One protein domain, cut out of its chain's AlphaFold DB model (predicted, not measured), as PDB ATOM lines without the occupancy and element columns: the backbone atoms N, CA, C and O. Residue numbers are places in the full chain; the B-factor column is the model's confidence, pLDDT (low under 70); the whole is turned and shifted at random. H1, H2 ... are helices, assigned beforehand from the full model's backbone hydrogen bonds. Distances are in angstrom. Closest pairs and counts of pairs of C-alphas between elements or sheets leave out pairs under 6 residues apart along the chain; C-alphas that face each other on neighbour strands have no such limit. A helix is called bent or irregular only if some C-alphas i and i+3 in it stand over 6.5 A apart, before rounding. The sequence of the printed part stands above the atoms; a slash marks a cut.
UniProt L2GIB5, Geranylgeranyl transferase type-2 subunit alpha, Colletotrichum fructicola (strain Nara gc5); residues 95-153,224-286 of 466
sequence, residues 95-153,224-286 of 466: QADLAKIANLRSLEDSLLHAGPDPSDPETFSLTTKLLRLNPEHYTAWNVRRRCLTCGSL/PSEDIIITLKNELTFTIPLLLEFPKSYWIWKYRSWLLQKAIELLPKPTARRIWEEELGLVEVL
ATOM      1  N   GLN A  95      20.063  37.470   8.870       91.38
ATOM      2  CA  GLN A  95      21.238  36.779   8.333       91.38
ATOM      3  C   GLN A  95      22.059  36.095   9.437       91.38
ATOM      4  O   GLN A  95      22.490  34.954   9.265       91.38
ATOM      5  N   ALA A  96      22.225  36.745  10.595       88.00
ATOM      6  CA  ALA A  96      22.901  36.148  11.748       88.00
ATOM      7  C   ALA A  96      22.168  34.898  12.268       88.00
ATOM      8  O   ALA A  96      22.801  33.871  12.523       88.00
ATOM      9  N   ASP A  97      20.839  34.946  12.363       84.62
ATOM     10  CA  ASP A  97      20.035  33.801  12.793       84.62
ATOM     11  C   ASP A  97      20.067  32.659  11.773       84.62
ATOM     12  O   ASP A  97      20.208  31.499  12.158       84.62
ATOM     13  N   LEU A  98      19.994  32.966  10.472       91.69
ATOM     14  CA  LEU A  98      20.127  31.967   9.409       91.69
ATOM     15  C   LEU A  98      21.495  31.280   9.451       91.69
ATOM     16  O   LEU A  98      21.563  30.054   9.344       91.69
ATOM     17  N   ALA A  99      22.570  32.039   9.673       91.25
ATOM     18  CA  ALA A  99      23.909  31.484   9.842       91.25
ATOM     19  C   ALA A  99      24.003  30.585  11.087       91.25
ATOM     20  O   ALA A  99      24.575  29.494  11.020       91.25
ATOM     21  N   LYS A 100      23.392  30.991  12.212       87.44
ATOM     22  CA  LYS A 100      23.337  30.180  13.440       87.44
ATOM     23  C   LYS A 100      22.564  28.875  13.221       87.44
ATOM     24  O   LYS A 100      23.035  27.820  13.639       87.44
ATOM     25  N   ILE A 101      21.427  28.929  12.525       89.44
ATOM     26  CA  ILE A 101      20.618  27.751  12.171       89.44
ATOM     27  C   ILE A 101      21.394  26.811  11.244       89.44
ATOM     28  O   ILE A 101      21.391  25.603  11.464       89.44
ATOM     29  N   ALA A 102      22.065  27.344  10.219       92.50
ATOM     30  CA  ALA A 102      22.854  26.541   9.286       92.50
ATOM     31  C   ALA A 102      24.010  25.818   9.996       92.50
ATOM     32  O   ALA A 102      24.213  24.623   9.783       92.50
ATOM     33  N   ASN A 103      24.715  26.518  10.890       91.25
ATOM     34  CA  ASN A 103      25.766  25.929  11.716       91.25
ATOM     35  C   ASN A 103      25.211  24.825  12.635       91.25
ATOM     36  O   ASN A 103      25.752  23.722  12.664       91.25
ATOM     37  N   LEU A 104      24.094  25.086  13.328       90.12
ATOM     38  CA  LEU A 104      23.454  24.102  14.203       90.12
ATOM     39  C   LEU A 104      23.103  22.816  13.441       90.12
ATOM     40  O   LEU A 104      23.510  21.736  13.860       90.12
ATOM     41  N   ARG A 105      22.437  22.942  12.287       91.69
ATOM     42  CA  ARG A 105      22.071  21.801  11.431       91.69
ATOM     43  C   ARG A 105      23.292  21.023  10.953       91.69
ATOM     44  O   ARG A 105      23.306  19.804  11.026       91.69
ATOM     45  N   SER A 106      24.346  21.720  10.528       93.31
ATOM     46  CA  SER A 106      25.588  21.072  10.095       93.31
ATOM     47  C   SER A 106      26.247  20.259  11.214       93.31
ATOM     48  O   SER A 106      26.807  19.196  10.945       93.31
ATOM     49  N   LEU A 107      26.199  20.744  12.457       91.75
ATOM     50  CA  LEU A 107      26.729  20.028  13.617       91.75
ATOM     51  C   LEU A 107      25.853  18.836  14.008       91.75
ATOM     52  O   LEU A 107      26.395  17.791  14.358       91.75
ATOM     53  N   GLU A 108      24.529  18.979  13.935       90.31
ATOM     54  CA  GLU A 108      23.578  17.880  14.145       90.31
ATOM     55  C   GLU A 108      23.790  16.768  13.111       90.31
ATOM     56  O   GLU A 108      23.954  15.608  13.491       90.31
ATOM     57  N   ASP A 109      23.905  17.123  11.829       90.81
ATOM     58  CA  ASP A 109      24.197  16.176  10.752       90.81
ATOM     59  C   ASP A 109      25.551  15.496  10.972       90.81
ATOM     60  O   ASP A 109      25.652  14.274  10.883       90.81
ATOM     61  N   SER A 110      26.589  16.254  11.332       89.88
ATOM     62  CA  SER A 110      27.912  15.682  11.620       89.88
ATOM     63  C   SER A 110      27.864  14.699  12.791       89.88
ATOM     64  O   SER A 110      28.499  13.651  12.736       89.88
ATOM     65  N   LEU A 111      27.091  15.000  13.841       88.75
ATOM     66  CA  LEU A 111      26.932  14.117  14.998       88.75
ATOM     67  C   LEU A 111      26.135  12.847  14.659       88.75
ATOM     68  O   LEU A 111      26.401  11.799  15.240       88.75
ATOM     69  N   LEU A 112      25.172  12.928  13.736       86.44
ATOM     70  CA  LEU A 112      24.415  11.772  13.245       86.44
ATOM     71  C   LEU A 112      25.263  10.839  12.370       86.44
ATOM     72  O   LEU A 112      25.042   9.630  12.390       86.44
ATOM     73  N   HIS A 113      26.206  11.394  11.601       84.38
ATOM     74  CA  HIS A 113      27.084  10.631  10.704       84.38
ATOM     75  C   HIS A 113      28.397  10.189  11.360       84.38
ATOM     76  O   HIS A 113      29.076   9.316  10.815       84.38
ATOM     77  N   ALA A 114      28.757  10.764  12.510       79.69
ATOM     78  CA  ALA A 114      29.834  10.250  13.340       79.69
ATOM     79  C   ALA A 114      29.543   8.771  13.653       79.69
ATOM     80  O   ALA A 114      28.423   8.413  14.022       79.69
ATOM     81  N   GLY A 115      30.522   7.897  13.402       67.38
ATOM     82  CA  GLY A 115      30.344   6.446  13.469       67.38
ATOM     83  C   GLY A 115      29.806   5.959  14.825       67.38
ATOM     84  O   GLY A 115      29.789   6.691  15.812       67.38
ATOM     85  N   PRO A 116      29.386   4.685  14.928       65.38
ATOM     86  CA  PRO A 116      28.746   4.168  16.136       65.38
ATOM     87  C   PRO A 116      29.681   4.082  17.348       65.38
ATOM     88  O   PRO A 116      29.188   3.748  18.425       65.38
ATOM     89  N   ASP A 117      30.986   4.333  17.177       75.38
ATOM     90  CA  ASP A 117      31.980   4.295  18.246       75.38
ATOM     91  C   ASP A 117      31.957   5.601  19.053       75.38
ATOM     92  O   ASP A 117      32.517   6.611  18.627       75.38
ATOM     93  N   PRO A 118      31.356   5.608  20.256       70.62
ATOM     94  CA  PRO A 118      31.319   6.798  21.090       70.62
ATOM     95  C   PRO A 118      32.708   7.136  21.646       70.62
ATOM     96  O   PRO A 118      32.883   8.204  22.218       70.62
ATOM     97  N   SER A 119      33.687   6.239  21.529       72.00
ATOM     98  CA  SER A 119      35.045   6.426  22.050       72.00
ATOM     99  C   SER A 119      35.899   7.321  21.148       72.00
ATOM    100  O   SER A 119      37.006   7.696  21.535       72.00
ATOM    101  N   ASP A 120      35.389   7.676  19.967       82.50
ATOM    102  CA  ASP A 120      36.046   8.574  19.031       82.50
ATOM    103  C   ASP A 120      36.159  10.017  19.598       82.50
ATOM    104  O   ASP A 120      35.146  10.644  19.948       82.50
ATOM    105  N   PRO A 121      37.382  10.586  19.683       84.75
ATOM    106  CA  PRO A 121      37.595  11.960  20.138       84.75
ATOM    107  C   PRO A 121      36.866  13.022  19.303       84.75
ATOM    108  O   PRO A 121      36.481  14.066  19.848       84.75
ATOM    109  N   GLU A 122      36.657  12.792  18.001       88.44
ATOM    110  CA  GLU A 122      35.959  13.752  17.137       88.44
ATOM    111  C   GLU A 122      34.480  13.862  17.519       88.44
ATOM    112  O   GLU A 122      33.960  14.971  17.686       88.44
ATOM    113  N   THR A 123      33.837  12.725  17.789       90.56
ATOM    114  CA  THR A 123      32.461  12.649  18.300       90.56
ATOM    115  C   THR A 123      32.291  13.444  19.600       90.56
ATOM    116  O   THR A 123      31.355  14.240  19.742       90.56
ATOM    117  N   PHE A 124      33.231  13.326  20.544       91.06
ATOM    118  CA  PHE A 124      33.193  14.109  21.785       91.06
ATOM    119  C   PHE A 124      33.353  15.621  21.536       91.06
ATOM    120  O   PHE A 124      32.644  16.446  22.131       91.06
ATOM    121  N   SER A 125      34.233  16.009  20.609       92.50
ATOM    122  CA  SER A 125      34.424  17.405  20.192       92.50
ATOM    123  C   SER A 125      33.160  18.000  19.556       92.50
ATOM    124  O   SER A 125      32.774  19.128  19.881       92.50
ATOM    125  N   LEU A 126      32.451  17.227  18.727       92.81
ATOM    126  CA  LEU A 126      31.173  17.633  18.135       92.81
ATOM    127  C   LEU A 126      30.117  17.927  19.205       92.81
ATOM    128  O   LEU A 126      29.488  18.986  19.156       92.81
ATOM    129  N   THR A 127      29.982  17.069  20.226       94.31
ATOM    130  CA  THR A 127      29.046  17.342  21.337       94.31
ATOM    131  C   THR A 127      29.386  18.640  22.068       94.31
ATOM    132  O   THR A 127      28.486  19.392  22.429       94.31
ATOM    133  N   THR A 128      30.675  18.957  22.230       94.62
ATOM    134  CA  THR A 128      31.133  20.196  22.881       94.62
ATOM    135  C   THR A 128      30.675  21.432  22.106       94.62
ATOM    136  O   THR A 128      30.179  22.389  22.700       94.62
ATOM    137  N   LYS A 129      30.827  21.419  20.775       94.12
ATOM    138  CA  LYS A 129      30.398  22.524  19.902       94.12
ATOM    139  C   LYS A 129      28.878  22.679  19.911       94.12
ATOM    140  O   LYS A 129      28.383  23.792  20.065       94.12
ATOM    141  N   LEU A 130      28.154  21.567  19.798       93.75
ATOM    142  CA  LEU A 130      26.696  21.559  19.733       93.75
ATOM    143  C   LEU A 130      26.057  22.044  21.042       93.75
ATOM    144  O   LEU A 130      25.183  22.902  21.014       93.75
ATOM    145  N   LEU A 131      26.542  21.574  22.194       94.88
ATOM    146  CA  LEU A 131      25.990  21.941  23.504       94.88
ATOM    147  C   LEU A 131      26.269  23.393  23.906       94.88
ATOM    148  O   LEU A 131      25.477  23.974  24.639       94.88
ATOM    149  N   ARG A 132      27.351  24.000  23.399       92.50
ATOM    150  CA  ARG A 132      27.595  25.446  23.543       92.50
ATOM    151  C   ARG A 132      26.624  26.301  22.732       92.50
ATOM    152  O   ARG A 132      26.398  27.445  23.089       92.50
ATOM    153  N   LEU A 133      26.077  25.769  21.639       90.62
ATOM    154  CA  LEU A 133      25.087  26.470  20.816       90.62
ATOM    155  C   LEU A 133      23.651  26.197  21.271       90.62
ATOM    156  O   LEU A 133      22.801  27.079  21.154       90.62
ATOM    157  N   ASN A 134      23.384  24.977  21.739       90.12
ATOM    158  CA  ASN A 134      22.074  24.516  22.171       90.12
ATOM    159  C   ASN A 134      22.198  23.479  23.309       90.12
ATOM    160  O   ASN A 134      22.237  22.270  23.048       90.12
ATOM    161  N   PRO A 135      22.224  23.915  24.578       91.75
ATOM    162  CA  PRO A 135      22.259  22.996  25.711       91.75
ATOM    163  C   PRO A 135      20.937  22.251  25.945       91.75
ATOM    164  O   PRO A 135      20.917  21.313  26.737       91.75
ATOM    165  N   GLU A 136      19.853  22.576  25.232       87.38
ATOM    166  CA  GLU A 136      18.608  21.792  25.259       87.38
ATOM    167  C   GLU A 136      18.658  20.546  24.356       87.38
ATOM    168  O   GLU A 136      17.724  19.741  24.329       87.38
ATOM    169  N   HIS A 137      19.751  20.339  23.615       91.00
ATOM    170  CA  HIS A 137      19.879  19.224  22.684       91.00
ATOM    171  C   HIS A 137      20.128  17.882  23.409       91.00
ATOM    172  O   HIS A 137      21.263  17.427  23.592       91.00
ATOM    173  N   TYR A 138      19.038  17.206  23.787       89.25
ATOM    174  CA  TYR A 138      19.024  15.930  24.519       89.25
ATOM    175  C   TYR A 138      19.996  14.870  23.974       89.25
ATOM    176  O   TYR A 138      20.766  14.268  24.729       89.25
ATOM    177  N   THR A 139      19.990  14.637  22.659       90.88
ATOM    178  CA  THR A 139      20.815  13.592  22.034       90.88
ATOM    179  C   THR A 139      22.308  13.865  22.209       90.88
ATOM    180  O   THR A 139      23.072  12.932  22.443       90.88
ATOM    181  N   ALA A 140      22.725  15.133  22.203       93.12
ATOM    182  CA  ALA A 140      24.134  15.502  22.354       93.12
ATOM    183  C   ALA A 140      24.641  15.190  23.764       93.12
ATOM    184  O   ALA A 140      25.724  14.627  23.911       93.12
ATOM    185  N   TRP A 141      23.829  15.451  24.795       94.56
ATOM    186  CA  TRP A 141      24.137  15.040  26.167       94.56
ATOM    187  C   TRP A 141      24.261  13.523  26.304       94.56
ATOM    188  O   TRP A 141      25.145  13.033  27.006       94.56
ATOM    189  N   ASN A 142      23.408  12.753  25.625       92.06
ATOM    190  CA  ASN A 142      23.493  11.291  25.651       92.06
ATOM    191  C   ASN A 142      24.745  10.764  24.962       92.06
ATOM    192  O   ASN A 142      25.418   9.905  25.529       92.06
ATOM    193  N   VAL A 143      25.068  11.280  23.775       91.88
ATOM    194  CA  VAL A 143      26.296  10.909  23.064       91.88
ATOM    195  C   VAL A 143      27.508  11.257  23.924       91.88
ATOM    196  O   VAL A 143      28.323  10.381  24.189       91.88
ATOM    197  N   ARG A 144      27.556  12.463  24.502       94.25
ATOM    198  CA  ARG A 144      28.638  12.888  25.401       94.25
ATOM    199  C   ARG A 144      28.816  11.956  26.603       94.25
ATOM    200  O   ARG A 144      29.939  11.577  26.930       94.25
ATOM    201  N   ARG A 145      27.718  11.537  27.251       93.81
ATOM    202  CA  ARG A 145      27.757  10.541  28.342       93.81
ATOM    203  C   ARG A 145      28.307   9.196  27.877       93.81
ATOM    204  O   ARG A 145      29.078   8.580  28.612       93.81
ATOM    205  N   ARG A 146      27.917   8.737  26.682       91.25
ATOM    206  CA  ARG A 146      28.420   7.485  26.101       91.25
ATOM    207  C   ARG A 146      29.919   7.571  25.835       91.25
ATOM    208  O   ARG A 146      30.620   6.661  26.256       91.25
ATOM    209  N   CYS A 147      30.408   8.674  25.266       91.19
ATOM    210  CA  CYS A 147      31.841   8.896  25.065       91.19
ATOM    211  C   CYS A 147      32.633   8.764  26.370       91.19
ATOM    212  O   CYS A 147      33.612   8.027  26.437       91.19
ATOM    213  N   LEU A 148      32.169   9.414  27.441       92.00
ATOM    214  CA  LEU A 148      32.833   9.334  28.743       92.00
ATOM    215  C   LEU A 148      32.758   7.935  29.355       92.00
ATOM    216  O   LEU A 148      33.739   7.471  29.920       92.00
ATOM    217  N   THR A 149      31.614   7.260  29.234       90.94
ATOM    218  CA  THR A 149      31.411   5.921  29.812       90.94
ATOM    219  C   THR A 149      32.226   4.848  29.094       90.94
ATOM    220  O   THR A 149      32.665   3.910  29.745       90.94
ATOM    221  N   CYS A 150      32.413   4.973  27.776       86.50
ATOM    222  CA  CYS A 150      33.236   4.066  26.971       86.50
ATOM    223  C   CYS A 150      34.733   4.424  27.024       86.50
ATOM    224  O   CYS A 150      35.577   3.550  26.847       86.50
ATOM    225  N   GLY A 151      35.069   5.688  27.295       85.75
ATOM    226  CA  GLY A 151      36.438   6.188  27.416       85.75
ATOM    227  C   GLY A 151      36.875   6.389  28.869       85.75
ATOM    228  O   GLY A 151      37.028   5.432  29.628       85.75
ATOM    229  N   SER A 152      37.094   7.649  29.252       84.06
ATOM    230  CA  SER A 152      37.781   8.065  30.485       84.06
ATOM    231  C   SER A 152      37.104   7.683  31.809       84.06
ATOM    232  O   SER A 152      37.755   7.719  32.848       84.06
ATOM    233  N   LEU A 153      35.814   7.328  31.803       87.06
ATOM    234  CA  LEU A 153      35.064   6.868  32.983       87.06
ATOM    235  C   LEU A 153      34.724   5.367  32.923       87.06
ATOM    236  O   LEU A 153      33.876   4.897  33.690       87.06
ATOM    237  N   PRO A 224      44.826   5.430  37.915       68.81
ATOM    238  CA  PRO A 224      43.536   5.432  37.210       68.81
ATOM    239  C   PRO A 224      42.432   6.230  37.925       68.81
ATOM    240  O   PRO A 224      41.518   6.748  37.293       68.81
ATOM    241  N   SER A 225      42.517   6.360  39.251       78.38
ATOM    242  CA  SER A 225      41.605   7.185  40.047       78.38
ATOM    243  C   SER A 225      41.812   8.692  39.852       78.38
ATOM    244  O   SER A 225      40.852   9.448  39.955       78.38
ATOM    245  N   GLU A 226      43.032   9.141  39.573       87.12
ATOM    246  CA  GLU A 226      43.367  10.552  39.355       87.12
ATOM    247  C   GLU A 226      42.850  11.056  38.004       87.12
ATOM    248  O   GLU A 226      42.226  12.116  37.947       87.12
ATOM    249  N   ASP A 227      42.968  10.244  36.953       88.19
ATOM    250  CA  ASP A 227      42.413  10.550  35.628       88.19
ATOM    251  C   ASP A 227      40.879  10.688  35.662       88.19
ATOM    252  O   ASP A 227      40.308  11.587  35.032       88.19
ATOM    253  N   ILE A 228      40.200   9.849  36.456       91.44
ATOM    254  CA  ILE A 228      38.748   9.939  36.684       91.44
ATOM    255  C   ILE A 228      38.396  11.251  37.397       91.44
ATOM    256  O   ILE A 228      37.452  11.931  36.993       91.44
ATOM    257  N   ILE A 229      39.155  11.644  38.429       91.12
ATOM    258  CA  ILE A 229      38.936  12.914  39.144       91.12
ATOM    259  C   ILE A 229      39.097  14.100  38.189       91.12
ATOM    260  O   ILE A 229      38.237  14.980  38.168       91.12
ATOM    261  N   ILE A 230      40.170  14.119  37.393       92.62
ATOM    262  CA  ILE A 230      40.443  15.183  36.419       92.62
ATOM    263  C   ILE A 230      39.307  15.263  35.396       92.62
ATOM    264  O   ILE A 230      38.777  16.344  35.146       92.62
ATOM    265  N   THR A 231      38.878  14.119  34.859       94.00
ATOM    266  CA  THR A 231      37.777  14.047  33.889       94.00
ATOM    267  C   THR A 231      36.479  14.606  34.474       94.00
ATOM    268  O   THR A 231      35.853  15.470  33.863       94.00
ATOM    269  N   LEU A 232      36.087  14.172  35.676       92.56
ATOM    270  CA  LEU A 232      34.866  14.647  36.335       92.56
ATOM    271  C   LEU A 232      34.914  16.156  36.609       92.56
ATOM    272  O   LEU A 232      33.937  16.853  36.340       92.56
ATOM    273  N   LYS A 233      36.051  16.679  37.090       90.00
ATOM    274  CA  LYS A 233      36.225  18.119  37.336       90.00
ATOM    275  C   LYS A 233      36.171  18.941  36.051       90.00
ATOM    276  O   LYS A 233      35.531  19.993  36.034       90.00
ATOM    277  N   ASN A 234      36.787  18.463  34.971       93.31
ATOM    278  CA  ASN A 234      36.741  19.130  33.671       93.31
ATOM    279  C   ASN A 234      35.311  19.195  33.125       93.31
ATOM    280  O   ASN A 234      34.889  20.244  32.641       93.31
ATOM    281  N   GLU A 235      34.541  18.115  33.259       95.06
ATOM    282  CA  GLU A 235      33.152  18.075  32.794       95.06
ATOM    283  C   GLU A 235      32.210  18.922  33.657       95.06
ATOM    284  O   GLU A 235      31.356  19.634  33.124       95.06
ATOM    285  N   LEU A 236      32.399  18.937  34.980       90.44
ATOM    286  CA  LEU A 236      31.687  19.872  35.854       90.44
ATOM    287  C   LEU A 236      32.016  21.321  35.472       90.44
ATOM    288  O   LEU A 236      31.105  22.131  35.309       90.44
ATOM    289  N   THR A 237      33.288  21.628  35.213       90.88
ATOM    290  CA  THR A 237      33.731  22.960  34.773       90.88
ATOM    291  C   THR A 237      33.138  23.347  33.416       90.88
ATOM    292  O   THR A 237      32.696  24.479  33.237       90.88
ATOM    293  N   PHE A 238      33.059  22.407  32.469       94.00
ATOM    294  CA  PHE A 238      32.457  22.623  31.150       94.00
ATOM    295  C   PHE A 238      31.003  23.104  31.237       94.00
ATOM    296  O   PHE A 238      30.583  23.944  30.441       94.00
ATOM    297  N   THR A 239      30.242  22.610  32.214       89.88
ATOM    298  CA  THR A 239      28.827  22.980  32.374       89.88
ATOM    299  C   THR A 239      28.598  24.352  33.014       89.88
ATOM    300  O   THR A 239      27.504  24.888  32.870       89.88
ATOM    301  N   ILE A 240      29.600  24.957  33.664       84.81
ATOM    302  CA  ILE A 240      29.472  26.267  34.332       84.81
ATOM    303  C   ILE A 240      29.033  27.382  33.367       84.81
ATOM    304  O   ILE A 240      28.005  28.004  33.630       84.81
ATOM    305  N   PRO A 241      29.737  27.656  32.248       85.31
ATOM    306  CA  PRO A 241      29.307  28.701  31.317       85.31
ATOM    307  C   PRO A 241      27.931  28.409  30.704       85.31
ATOM    308  O   PRO A 241      27.175  29.338  30.446       85.31
ATOM    309  N   LEU A 242      27.576  27.131  30.529       85.88
ATOM    310  CA  LEU A 242      26.258  26.746  30.021       85.88
ATOM    311  C   LEU A 242      25.154  27.033  31.047       85.88
ATOM    312  O   LEU A 242      24.086  27.489  30.660       85.88
ATOM    313  N   LEU A 243      25.401  26.797  32.339       81.06
ATOM    314  CA  LEU A 243      24.465  27.149  33.412       81.06
ATOM    315  C   LEU A 243      24.316  28.662  33.582       81.06
ATOM    316  O   LEU A 243      23.225  29.119  33.898       81.06
ATOM    317  N   LEU A 244      25.385  29.434  33.378       76.69
ATOM    318  CA  LEU A 244      25.320  30.895  33.442       76.69
ATOM    319  C   LEU A 244      24.419  31.478  32.345       76.69
ATOM    320  O   LEU A 244      23.685  32.427  32.599       76.69
ATOM    321  N   GLU A 245      24.459  30.906  31.141       78.94
ATOM    322  CA  GLU A 245      23.643  31.359  30.008       78.94
ATOM    323  C   GLU A 245      22.237  30.723  30.002       78.94
ATOM    324  O   GLU A 245      21.253  31.376  29.659       78.94
ATOM    325  N   PHE A 246      22.117  29.466  30.445       78.19
ATOM    326  CA  PHE A 246      20.878  28.682  30.451       78.19
ATOM    327  C   PHE A 246      20.608  28.060  31.833       78.19
ATOM    328  O   PHE A 246      20.535  26.831  31.964       78.19
ATOM    329  N   PRO A 247      20.388  28.877  32.880       77.56
ATOM    330  CA  PRO A 247      20.257  28.393  34.258       77.56
ATOM    331  C   PRO A 247      19.065  27.456  34.452       77.56
ATOM    332  O   PRO A 247      19.043  26.665  35.396       77.56
ATOM    333  N   LYS A 248      18.078  27.516  33.542       73.69
ATOM    334  CA  LYS A 248      16.871  26.687  33.581       73.69
ATOM    335  C   LYS A 248      16.940  25.377  32.796       73.69
ATOM    336  O   LYS A 248      15.954  24.642  32.768       73.69
ATOM    337  N   SER A 249      18.069  25.075  32.157       80.25
ATOM    338  CA  SER A 249      18.183  23.884  31.320       80.25
ATOM    339  C   SER A 249      18.181  22.606  32.151       80.25
ATOM    340  O   SER A 249      19.161  22.276  32.827       80.25
ATOM    341  N   TYR A 250      17.101  21.833  32.052       80.88
ATOM    342  CA  TYR A 250      16.989  20.544  32.737       80.88
ATOM    343  C   TYR A 250      18.131  19.593  32.355       80.88
ATOM    344  O   TYR A 250      18.636  18.851  33.199       80.88
ATOM    345  N   TRP A 251      18.568  19.612  31.093       89.19
ATOM    346  CA  TRP A 251      19.574  18.677  30.604       89.19
ATOM    347  C   TRP A 251      20.970  18.945  31.161       89.19
ATOM    348  O   TRP A 251      21.672  17.981  31.476       89.19
ATOM    349  N   ILE A 252      21.340  20.215  31.372       86.00
ATOM    350  CA  ILE A 252      22.602  20.564  32.038       86.00
ATOM    351  C   ILE A 252      22.591  20.045  33.478       86.00
ATOM    352  O   ILE A 252      23.513  19.339  33.893       86.00
ATOM    353  N   TRP A 253      21.521  20.326  34.228       84.81
ATOM    354  CA  TRP A 253      21.374  19.864  35.612       84.81
ATOM    355  C   TRP A 253      21.364  18.337  35.713       84.81
ATOM    356  O   TRP A 253      22.072  17.758  36.538       84.81
ATOM    357  N   LYS A 254      20.633  17.655  34.824       83.44
ATOM    358  CA  LYS A 254      20.614  16.189  34.752       83.44
ATOM    359  C   LYS A 254      21.999  15.610  34.470       83.44
ATOM    360  O   LYS A 254      22.357  14.577  35.039       83.44
ATOM    361  N   TYR A 255      22.773  16.250  33.599       90.56
ATOM    362  CA  TYR A 255      24.131  15.829  33.279       90.56
ATOM    363  C   TYR A 255      25.094  16.029  34.460       90.56
ATOM    364  O   TYR A 255      25.847  15.111  34.783       90.56
ATOM    365  N   ARG A 256      25.010  17.163  35.167       91.12
ATOM    366  CA  ARG A 256      25.788  17.421  36.393       91.12
ATOM    367  C   ARG A 256      25.487  16.400  37.486       91.12
ATOM    368  O   ARG A 256      26.412  15.763  37.982       91.12
ATOM    369  N   SER A 257      24.211  16.137  37.775       84.75
ATOM    370  CA  SER A 257      23.816  15.079  38.719       84.75
ATOM    371  C   SER A 257      24.360  13.707  38.317       84.75
ATOM    372  O   SER A 257      24.806  12.940  39.168       84.75
ATOM    373  N   TRP A 258      24.381  13.395  37.018       92.81
ATOM    374  CA  TRP A 258      24.978  12.155  36.525       92.81
ATOM    375  C   TRP A 258      26.500  12.088  36.760       92.81
ATOM    376  O   TRP A 258      26.986  11.041  37.184       92.81
ATOM    377  N   LEU A 259      27.251  13.176  36.554       92.31
ATOM    378  CA  LEU A 259      28.692  13.233  36.858       92.31
ATOM    379  C   LEU A 259      28.965  13.016  38.352       92.31
ATOM    380  O   LEU A 259      29.839  12.233  38.723       92.31
ATOM    381  N   LEU A 260      28.185  13.669  39.211       88.06
ATOM    382  CA  LEU A 260      28.284  13.525  40.663       88.06
ATOM    383  C   LEU A 260      27.968  12.096  41.117       88.06
ATOM    384  O   LEU A 260      28.655  11.547  41.977       88.06
ATOM    385  N   GLN A 261      26.979  11.455  40.492       86.00
ATOM    386  CA  GLN A 261      26.686  10.041  40.714       86.00
ATOM    387  C   GLN A 261      27.862   9.150  40.279       86.00
ATOM    388  O   GLN A 261      28.242   8.228  41.001       86.00
ATOM    389  N   LYS A 262      28.509   9.451  39.143       90.69
ATOM    390  CA  LYS A 262      29.717   8.733  38.704       90.69
ATOM    391  C   LYS A 262      30.893   8.916  39.658       90.69
ATOM    392  O   LYS A 262      31.639   7.961  39.861       90.69
ATOM    393  N   ALA A 263      31.026  10.077  40.299       89.25
ATOM    394  CA  ALA A 263      32.016  10.280  41.354       89.25
ATOM    395  C   ALA A 263      31.804   9.302  42.523       89.25
ATOM    396  O   ALA A 263      32.770   8.718  43.007       89.25
ATOM    397  N   ILE A 264      30.554   9.074  42.941       89.12
ATOM    398  CA  ILE A 264      30.210   8.124  44.015       89.12
ATOM    399  C   ILE A 264      30.506   6.676  43.599       89.12
ATOM    400  O   ILE A 264      31.003   5.894  44.406       89.12
ATOM    401  N   GLU A 265      30.203   6.312  42.351       90.19
ATOM    402  CA  GLU A 265      30.378   4.944  41.845       90.19
ATOM    403  C   GLU A 265      31.844   4.558  41.600       90.19
ATOM    404  O   GLU A 265      32.204   3.390  41.760       90.19
ATOM    405  N   LEU A 266      32.672   5.512  41.162       90.38
ATOM    406  CA  LEU A 266      34.019   5.240  40.652       90.38
ATOM    407  C   LEU A 266      35.145   5.638  41.614       90.38
ATOM    408  O   LEU A 266      36.268   5.164  41.442       90.38
ATOM    409  N   LEU A 267      34.883   6.495  42.606       89.88
ATOM    410  CA  LEU A 267      35.911   7.012  43.512       89.88
ATOM    411  C   LEU A 267      35.693   6.561  44.962       89.88
ATOM    412  O   LEU A 267      34.560   6.348  45.396       89.88
ATOM    413  N   PRO A 268      36.767   6.484  45.771       90.81
ATOM    414  CA  PRO A 268      36.632   6.310  47.207       90.81
ATOM    415  C   PRO A 268      35.755   7.402  47.826       90.81
ATOM    416  O   PRO A 268      35.868   8.586  47.497       90.81
ATOM    417  N   LYS A 269      34.942   7.006  48.808       84.81
ATOM    418  CA  LYS A 269      34.018   7.868  49.558       84.81
ATOM    419  C   LYS A 269      34.572   9.246  49.978       84.81
ATOM    420  O   LYS A 269      33.852  10.223  49.775       84.81
ATOM    421  N   PRO A 270      35.791   9.387  50.546       86.00
ATOM    422  CA  PRO A 270      36.311  10.711  50.909       86.00
ATOM    423  C   PRO A 270      36.552  11.613  49.689       86.00
ATOM    424  O   PRO A 270      36.290  12.811  49.747       86.00
ATOM    425  N   THR A 271      36.990  11.047  48.566       85.88
ATOM    426  CA  THR A 271      37.249  11.793  47.330       85.88
ATOM    427  C   THR A 271      35.951  12.211  46.644       85.88
ATOM    428  O   THR A 271      35.827  13.360  46.225       85.88
ATOM    429  N   ALA A 272      34.969  11.305  46.570       84.56
ATOM    430  CA  ALA A 272      33.645  11.602  46.025       84.56
ATOM    431  C   ALA A 272      32.944  12.716  46.819       84.56
ATOM    432  O   ALA A 272      32.375  13.630  46.225       84.56
ATOM    433  N   ARG A 273      33.059  12.683  48.158       81.31
ATOM    434  CA  ARG A 273      32.543  13.740  49.039       81.31
ATOM    435  C   ARG A 273      33.148  15.102  48.705       81.31
ATOM    436  O   ARG A 273      32.395  16.053  48.560       81.31
ATOM    437  N   ARG A 274      34.468  15.189  48.524       85.38
ATOM    438  CA  ARG A 274      35.139  16.456  48.194       85.38
ATOM    439  C   ARG A 274      34.635  17.061  46.879       85.38
ATOM    440  O   ARG A 274      34.437  18.263  46.807       85.38
ATOM    441  N   ILE A 275      34.403  16.240  45.849       83.69
ATOM    442  CA  ILE A 275      33.837  16.713  44.567       83.69
ATOM    443  C   ILE A 275      32.414  17.257  44.768       83.69
ATOM    444  O   ILE A 275      32.058  18.276  44.188       83.69
ATOM    445  N   TRP A 276      31.617  16.602  45.613       83.12
ATOM    446  CA  TRP A 276      30.280  17.065  45.994       83.12
ATOM    447  C   TRP A 276      30.301  18.381  46.782       83.12
ATOM    448  O   TRP A 276      29.489  19.261  46.528       83.12
ATOM    449  N   GLU A 277      31.227  18.533  47.728       77.31
ATOM    450  CA  GLU A 277      31.384  19.762  48.518       77.31
ATOM    451  C   GLU A 277      31.842  20.944  47.645       77.31
ATOM    452  O   GLU A 277      31.299  22.038  47.768       77.31
ATOM    453  N   GLU A 278      32.782  20.722  46.717       79.56
ATOM    454  CA  GLU A 278      33.199  21.734  45.730       79.56
ATOM    455  C   GLU A 278      32.024  22.180  44.837       79.56
ATOM    456  O   GLU A 278      31.883  23.365  44.536       79.56
ATOM    457  N   GLU A 279      31.157  21.246  44.440       75.62
ATOM    458  CA  GLU A 279      29.947  21.524  43.660       75.62
ATOM    459  C   GLU A 279      28.915  22.346  44.448       75.62
ATOM    460  O   GLU A 279      28.346  23.298  43.910       75.62
ATOM    461  N   LEU A 280      28.696  22.022  45.725       67.19
ATOM    462  CA  LEU A 280      27.836  22.808  46.615       67.19
ATOM    463  C   LEU A 280      28.385  24.231  46.801       67.19
ATOM    464  O   LEU A 280      27.620  25.191  46.741       67.19
ATOM    465  N   GLY A 281      29.707  24.386  46.907       61.44
ATOM    466  CA  GLY A 281      30.363  25.695  46.918       61.44
ATOM    467  C   GLY A 281      30.206  26.475  45.603       61.44
ATOM    468  O   GLY A 281      30.188  27.702  45.607       61.44
ATOM    469  N   LEU A 282      30.032  25.806  44.458       57.22
ATOM    470  CA  LEU A 282      29.745  26.485  43.192       57.22
ATOM    471  C   LEU A 282      28.305  27.021  43.131       57.22
ATOM    472  O   LEU A 282      28.079  28.094  42.574       57.22
ATOM    473  N   VAL A 283      27.345  26.314  43.737       53.88
ATOM    474  CA  VAL A 283      25.984  26.831  43.971       53.88
ATOM    475  C   VAL A 283      26.033  28.063  44.881       53.88
ATOM    476  O   VAL A 283      25.265  28.997  44.678       53.88
ATOM    477  N   GLU A 284      26.987  28.117  45.816       52.22
ATOM    478  CA  GLU A 284      27.232  29.309  46.635       52.22
ATOM    479  C   GLU A 284      27.848  30.482  45.836       52.22
ATOM    480  O   GLU A 284      27.513  31.644  46.070       52.22
ATOM    481  N   VAL A 285      28.720  30.198  44.858       49.62
ATOM    482  CA  VAL A 285      29.423  31.204  44.029       49.62
ATOM    483  C   VAL A 285      28.575  31.735  42.862       49.62
ATOM    484  O   VAL A 285      28.746  32.891  42.474       49.62
ATOM    485  N   LEU A 286      27.633  30.954  42.322       53.88
ATOM    486  CA  LEU A 286      26.682  31.371  41.272       53.88
ATOM    487  C   LEU A 286      25.522  32.232  41.825       53.88
ATOM    488  O   LEU A 286      24.378  32.110  41.401       53.88
TER     489      LEU A 286
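This is residues 95 to 153 and 224 to 286 of the 466 residues of the protein "Geranylgeranyl transferase type-2 subunit alpha" of Colletotrichum fructicola (strain Nara gc5) (UniProt L2GIB5). Six helices at shallow tilts to the helices they touch make a flat, two-layered array with H1 at one end and H6 at the other: H1, H2 and H3 fold back and forth at one end, H4, H5 and H6 form an up and down bundle at the other, and the two halves meet where H3 and H5, running the same way, come together at residues 138 to 141 and 251 to 255. H4, the longest helix, lies with H2 along one side, and H3 and H5 lie along the other. The printed part has 122 residues with six named helices, H1 to H6, and no named strand, and its class is all helix. It is compact, with a radius of gyration of the C-alphas of 15.3 A, and spans 51 by 34 by 18 A, only just flat.

H4, residues 224 to 245, is 33.5 A long and begins at C-alpha 224 (43.536, 5.432, 37.210). H5 is residues 250 to 266 and H6 residues 269 to 285, ending at C-alpha 285 (29.423, 31.204, 44.029). H3 is residues 138 to 150 and H2 residues 121 to 133. H1, residues 95 to 113, is 26.9 A long and begins at C-alpha 95 (21.238, 36.779, 8.333).

H4, H5 and H6 form an up and down bundle, each helix running against the one before. H4 and H5 touch, closest at C-alphas 232 and 259, 6.4 A, at a shallow tilt of 15 degrees. H6 touches H5 with residues 272 to 276 alone, closest at C-alphas 272 and 263, 5.1 A. H3 and H5 only just touch, with 3 pairs of C-alphas within 8 A, the closest those of Tyr 138 and Trp 251, 6.7 A. H2 and H3 form a helical hairpin, closest at C-alphas 127 and 140, 5.3 A. H1 touches H2 with residues 104 to 111 alone, closest at C-alphas 107 and 130, 6.3 A. H1 and H6 are apart. Every O i to N i+4 pair is within hydrogen-bond range in H1, H2, H3, H5 and H6, and 15 of 18 are in H4, which is only just irregular: C-alphas 238 and 241 are 6.8 A apart.

The C-alphas of Gln 95 and Pro 270 are the farthest apart, 52.1 A. Residues 154 to 223 are not printed, and C-alphas 153 and 224 are 9.6 A apart across the cut. Of the links printed whole, H1 to H2 is short and the others are tight. Residues 115 to 116, 224 and 280 to 286 have pLDDT under 70.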